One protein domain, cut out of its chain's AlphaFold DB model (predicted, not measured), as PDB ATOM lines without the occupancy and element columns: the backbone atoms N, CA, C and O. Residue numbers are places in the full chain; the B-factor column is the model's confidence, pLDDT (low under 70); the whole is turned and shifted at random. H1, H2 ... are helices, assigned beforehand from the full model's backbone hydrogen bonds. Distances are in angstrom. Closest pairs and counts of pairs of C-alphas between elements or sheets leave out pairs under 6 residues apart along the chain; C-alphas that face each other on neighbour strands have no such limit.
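This is residues 320 to 362 of the 362 residues of an uncharacterized protein of Collichthys lucidus (UniProt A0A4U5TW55). Two short helices, H1 and H2, form a V joined by a tight turn near the end of H1 and the start of H2, and a long loop, residues 320 to 337, runs out to the far end of the domain at Gln 330 and folds back to the start of H1. The long axis runs from that loop to the turn between the helices. The printed part has 43 residues with two named helices, H1 then H2, and no named strand; the class is all helix, though under half of the residues, 20 of 43, are in named elements. It is compact, with a radius of gyration of the C-alphas of 10.3 A, and elongated in outline, with spans of 31 by 17 by 13 A.

Residues 320 to 337 hold no named element, and their C-alphas lie 5 to 16 A from the mean of all C-alphas. H1, residues 338 to 348, and H2, residues 353 to 361, touch, with 10 pairs of C-alphas within 8 A. Their closest C-alphas, those of Cys 345 and Pro 353, are 5.6 A apart, and their centres are 10.2 A apart. They run opposite ways at a steep tilt of 47 degrees. In H1 and H2 every O i to N i+4 pair is within hydrogen-bond range.

The first printed C-alpha, of Leu 320, is at (68.876, 22.977, -92.827). H1 runs 15.2 A from C-alpha 338 at (69.251, 13.293, -86.824) to C-alpha 348. H2 runs 12.5 A from C-alpha 353 to C-alpha 361 at (60.753, 12.464, -85.206).

The two C-alphas farthest apart are those of Gln 330 and Glu 351, at 31.4 A. The link from H1 to H2 is tight, with 4 residues, and the printed part has no cut. It ends at Glu 362, the chain's last residue. The mean pLDDT of the printed part is 78.8, and residues 361 to 362 are under 70.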
ATOM      1  N   LEU A 320      70.195  22.335 -92.949       82.31
ATOM      2  CA  LEU A 320      68.876  22.977 -92.827       82.31
ATOM      3  C   LEU A 320      67.797  22.351 -93.716       82.31
ATOM      4  O   LEU A 320      66.624  22.386 -93.344       82.31
ATOM      5  N   LYS A 321      68.151  21.777 -94.876       83.50
ATOM      6  CA  LYS A 321      67.178  21.106 -95.766       83.50
ATOM      7  C   LYS A 321      66.467  19.952 -95.070       83.50
ATOM      8  O   LYS A 321      65.316  19.677 -95.399       83.50
ATOM      9  N   VAL A 322      67.119  19.334 -94.087       84.56
ATOM     10  CA  VAL A 322      66.545  18.278 -93.252       84.56
ATOM     11  C   VAL A 322      65.292  18.748 -92.508       84.56
ATOM     12  O   VAL A 322      64.374  17.966 -92.321       84.56
ATOM     13  N   LEU A 323      65.160  20.033 -92.176       80.25
ATOM     14  CA  LEU A 323      63.969  20.553 -91.490       80.25
ATOM     15  C   LEU A 323      62.735  20.691 -92.398       80.25
ATOM     16  O   LEU A 323      61.646  20.990 -91.910       80.25
ATOM     17  N   TYR A 324      62.885  20.500 -93.712       77.31
ATOM     18  CA  TYR A 324      61.815  20.709 -94.683       77.31
ATOM     19  C   TYR A 324      61.485  19.395 -95.414       77.31
ATOM     20  O   TYR A 324      62.264  18.967 -96.272       77.31
ATOM     21  N   PRO A 325      60.299  18.796 -95.171       78.62
ATOM     22  CA  PRO A 325      59.901  17.503 -95.748       78.62
ATOM     23  C   PRO A 325      59.971  17.427 -97.278       78.62
ATOM     24  O   PRO A 325      60.178  16.366 -97.855       78.62
ATOM     25  N   GLN A 326      59.846  18.568 -97.960       76.25
ATOM     26  CA  GLN A 326      59.945  18.676 -99.419       76.25
ATOM     27  C   GLN A 326      61.310  18.271-100.005       76.25
ATOM     28  O   GLN A 326      61.400  18.033-101.207       76.25
ATOM     29  N   TYR A 327      62.367  18.227 -99.187       77.94
ATOM     30  CA  TYR A 327      63.704  17.796 -99.607       77.94
ATOM     31  C   TYR A 327      64.049  16.379 -99.143       77.94
ATOM     32  O   TYR A 327      65.173  15.929 -99.370       77.94
ATOM     33  N   TRP A 328      63.123  15.678 -98.488       82.62
ATOM     34  CA  TRP A 328      63.389  14.343 -97.974       82.62
ATOM     35  C   TRP A 328      63.353  13.310 -99.107       82.62
ATOM     36  O   TRP A 328      62.537  13.424-100.029       82.62
ATOM     37  N   PRO A 329      64.226  12.291 -99.062       81.75
ATOM     38  CA  PRO A 329      64.134  11.163 -99.972       81.75
ATOM     39  C   PRO A 329      62.816  10.408 -99.752       81.75
ATOM     40  O   PRO A 329      62.275  10.363 -98.648       81.75
ATOM     41  N   GLN A 330      62.289   9.813-100.823       76.19
ATOM     42  CA  GLN A 330      60.992   9.119-100.815       76.19
ATOM     43  C   GLN A 330      60.987   7.876 -99.905       76.19
ATOM     44  O   GLN A 330      59.924   7.433 -99.479       76.19
ATOM     45  N   ASP A 331      62.168   7.347 -99.587       79.81
ATOM     46  CA  ASP A 331      62.455   6.198 -98.732       79.81
ATOM     47  C   ASP A 331      63.297   6.589 -97.500       79.81
ATOM     48  O   ASP A 331      64.188   5.854 -97.071       79.81
ATOM     49  N   ALA A 332      63.036   7.768 -96.927       76.94
ATOM     50  CA  ALA A 332      63.746   8.242 -95.743       76.94
ATOM     51  C   ALA A 332      63.654   7.237 -94.577       76.94
ATOM     52  O   ALA A 332      62.571   6.820 -94.160       76.94
ATOM     53  N   ALA A 333      64.812   6.854 -94.033       77.69
ATOM     54  CA  ALA A 333      64.890   6.007 -92.848       77.69
ATOM     55  C   ALA A 333      64.278   6.714 -91.623       77.69
ATOM     56  O   ALA A 333      64.315   7.936 -91.525       77.69
ATOM     57  N   ALA A 334      63.808   5.948 -90.633       73.94
ATOM     58  CA  ALA A 334      63.195   6.492 -89.412       73.94
ATOM     59  C   ALA A 334      64.113   7.421 -88.586       73.94
ATOM     60  O   ALA A 334      63.630   8.138 -87.717       73.94
ATOM     61  N   LEU A 335      65.426   7.391 -88.846       77.62
ATOM     62  CA  LEU A 335      66.443   8.227 -88.198       77.62
ATOM     63  C   LEU A 335      67.071   9.246 -89.174       77.62
ATOM     64  O   LEU A 335      68.162   9.763 -88.929       77.62
ATOM     65  N   PHE A 336      66.447   9.480 -90.334       81.12
ATOM     66  CA  PHE A 336      66.971  10.378 -91.361       81.12
ATOM     67  C   PHE A 336      67.025  11.820 -90.848       81.12
ATOM     68  O   PHE A 336      66.000  12.376 -90.457       81.12
ATOM     69  N   GLY A 337      68.210  12.435 -90.892       80.50
ATOM     70  CA  GLY A 337      68.391  13.839 -90.534       80.50
ATOM     71  C   GLY A 337      68.807  14.118 -89.088       80.50
ATOM     72  O   GLY A 337      68.992  15.271 -88.710       80.50
ATOM     73  N   GLU A 338      68.954  13.091 -88.248       84.12
ATOM     74  CA  GLU A 338      69.251  13.293 -86.824       84.12
ATOM     75  C   GLU A 338      70.615  13.927 -86.567       84.12
ATOM     76  O   GLU A 338      70.730  14.806 -85.712       84.12
ATOM     77  N   GLY A 339      71.640  13.505 -87.310       83.81
ATOM     78  CA  GLY A 339      72.992  14.048 -87.164       83.81
ATOM     79  C   GLY A 339      73.073  15.509 -87.609       83.81
ATOM     80  O   GLY A 339      73.786  16.317 -87.012       83.81
ATOM     81  N   GLU A 340      72.299  15.871 -88.627       86.56
ATOM     82  CA  GLU A 340      72.160  17.229 -89.135       86.56
ATOM     83  C   GLU A 340      71.392  18.107 -88.138       86.56
ATOM     84  O   GLU A 340      71.859  19.194 -87.800       86.56
ATOM     85  N   VAL A 341      70.281  17.618 -87.571       84.38
ATOM     86  CA  VAL A 341      69.529  18.311 -86.507       84.38
ATOM     87  C   VAL A 341      70.390  18.505 -85.256       84.38
ATOM     88  O   VAL A 341      70.373  19.584 -84.658       84.38
ATOM     89  N   GLU A 342      71.201  17.516 -84.876       83.62
ATOM     90  CA  GLU A 342      72.154  17.634 -83.767       83.62
ATOM     91  C   GLU A 342      73.235  18.687 -84.056       83.62
ATOM     92  O   GLU A 342      73.528  19.534 -83.207       83.62
ATOM     93  N   THR A 343      73.772  18.691 -85.279       83.75
ATOM     94  CA  THR A 343      74.753  19.685 -85.739       83.75
ATOM     95  C   THR A 343      74.164  21.098 -85.720       83.75
ATOM     96  O   THR A 343      74.826  22.038 -85.270       83.75
ATOM     97  N   LEU A 344      72.906  21.267 -86.139       83.38
ATOM     98  CA  LEU A 344      72.188  22.539 -86.060       83.38
ATOM     99  C   LEU A 344      71.989  22.976 -84.605       83.38
ATOM    100  O   LEU A 344      72.273  24.127 -84.276       83.38
ATOM    101  N   CYS A 345      71.579  22.068 -83.716       82.88
ATOM    102  CA  CYS A 345      71.413  22.371 -82.293       82.88
ATOM    103  C   CYS A 345      72.720  22.857 -81.656       82.88
ATOM    104  O   CYS A 345      72.720  23.877 -80.968       82.88
ATOM    105  N   GLN A 346      73.844  22.189 -81.938       80.38
ATOM    106  CA  GLN A 346      75.164  22.619 -81.468       80.38
ATOM    107  C   GLN A 346      75.543  23.997 -82.023       80.38
ATOM    108  O   GLN A 346      76.066  24.842 -81.297       80.38
ATOM    109  N   LYS A 347      75.254  24.249 -83.302       78.81
ATOM    110  CA  LYS A 347      75.609  25.501 -83.977       78.81
ATOM    111  C   LYS A 347      74.779  26.698 -83.512       78.81
ATOM    112  O   LYS A 347      75.301  27.809 -83.474       78.81
ATOM    113  N   PHE A 348      73.517  26.478 -83.149       78.38
ATOM    114  CA  PHE A 348      72.616  27.506 -82.619       78.38
ATOM    115  C   PHE A 348      72.604  27.586 -81.085       78.38
ATOM    116  O   PHE A 348      71.880  28.409 -80.533       78.38
ATOM    117  N   GLY A 349      73.413  26.774 -80.394       76.88
ATOM    118  CA  GLY A 349      73.523  26.800 -78.933       76.88
ATOM    119  C   GLY A 349      72.275  26.291 -78.206       76.88
ATOM    120  O   GLY A 349      71.957  26.777 -77.126       76.88
ATOM    121  N   ILE A 350      71.548  25.337 -78.791       81.06
ATOM    122  CA  ILE A 350      70.343  24.752 -78.192       81.06
ATOM    123  C   ILE A 350      70.763  23.756 -77.101       81.06
ATOM    124  O   ILE A 350      71.371  22.726 -77.388       81.06
ATOM    125  N   GLU A 351      70.416  24.058 -75.847       73.50
ATOM    126  CA  GLU A 351      70.920  23.373 -74.644       73.50
ATOM    127  C   GLU A 351      70.556  21.879 -74.546       73.50
ATOM    128  O   GLU A 351      71.249  21.123 -73.867       73.50
ATOM    129  N   ASN A 352      69.492  21.426 -75.221       77.19
ATOM    130  CA  ASN A 352      69.051  20.030 -75.166       77.19
ATOM    131  C   ASN A 352      68.716  19.457 -76.561       77.19
ATOM    132  O   ASN A 352      67.540  19.396 -76.940       77.19
ATOM    133  N   PRO A 353      69.726  18.990 -77.323       75.38
ATOM    134  CA  PRO A 353      69.535  18.483 -78.684       75.38
ATOM    135  C   PRO A 353      68.628  17.246 -78.736       75.38
ATOM    136  O   PRO A 353      67.925  17.039 -79.719       75.38
ATOM    137  N   ARG A 354      68.558  16.451 -77.658       75.88
ATOM    138  CA  ARG A 354      67.712  15.247 -77.605       75.88
ATOM    139  C   ARG A 354      66.219  15.561 -77.689       75.88
ATOM    140  O   ARG A 354      65.478  14.794 -78.297       75.88
ATOM    141  N   ASN A 355      65.780  16.678 -77.110       76.81
ATOM    142  CA  ASN A 355      64.381  17.102 -77.194       76.81
ATOM    143  C   ASN A 355      64.031  17.596 -78.602       76.81
ATOM    144  O   ASN A 355      62.955  17.281 -79.098       76.81
ATOM    145  N   ALA A 356      64.950  18.311 -79.259       74.81
ATOM    146  CA  ALA A 356      64.779  18.760 -80.639       74.81
ATOM    147  C   ALA A 356      64.746  17.579 -81.623       74.81
ATOM    148  O   ALA A 356      63.875  17.528 -82.482       74.81
ATOM    149  N   ILE A 357      65.628  16.588 -81.444       76.62
ATOM    150  CA  ILE A 357      65.631  15.351 -82.242       76.62
ATOM    151  C   ILE A 357      64.337  14.560 -82.027       76.62
ATOM    152  O   ILE A 357      63.763  14.050 -82.981       76.62
ATOM    153  N   ARG A 358      63.837  14.476 -80.787       76.44
ATOM    154  CA  ARG A 358      62.560  13.808 -80.508       76.44
ATOM    155  C   ARG A 358      61.381  14.523 -81.171       76.44
ATOM    156  O   ARG A 358      60.578  13.850 -81.796       76.44
ATOM    157  N   ALA A 359      61.308  15.849 -81.065       74.12
ATOM    158  CA  ALA A 359      60.261  16.647 -81.703       74.12
ATOM    159  C   ALA A 359      60.341  16.622 -83.238       74.12
ATOM    160  O   ALA A 359      59.337  16.810 -83.899       74.12
ATOM    161  N   TYR A 360      61.529  16.396 -83.801       77.00
ATOM    162  CA  TYR A 360      61.730  16.217 -85.239       77.00
ATOM    163  C   TYR A 360      61.256  14.840 -85.747       77.00
ATOM    164  O   TYR A 360      60.912  14.703 -86.918       77.00
ATOM    165  N   ARG A 361      61.247  13.816 -84.881       68.44
ATOM    166  CA  ARG A 361      60.753  12.464 -85.206       68.44
ATOM    167  C   ARG A 361      59.227  12.337 -85.142       68.44
ATOM    168  O   ARG A 361      58.699  11.364 -85.676       68.44
ATOM    169  N   GLU A 362      58.568  13.231 -84.407       64.56
ATOM    170  CA  GLU A 362      57.105  13.318 -84.274       64.56
ATOM    171  C   GLU A 362      56.523  14.133 -85.434       64.56
ATOM    172  O   GLU A 362      55.487  13.688 -85.983       64.56
TER     173      GLU A 362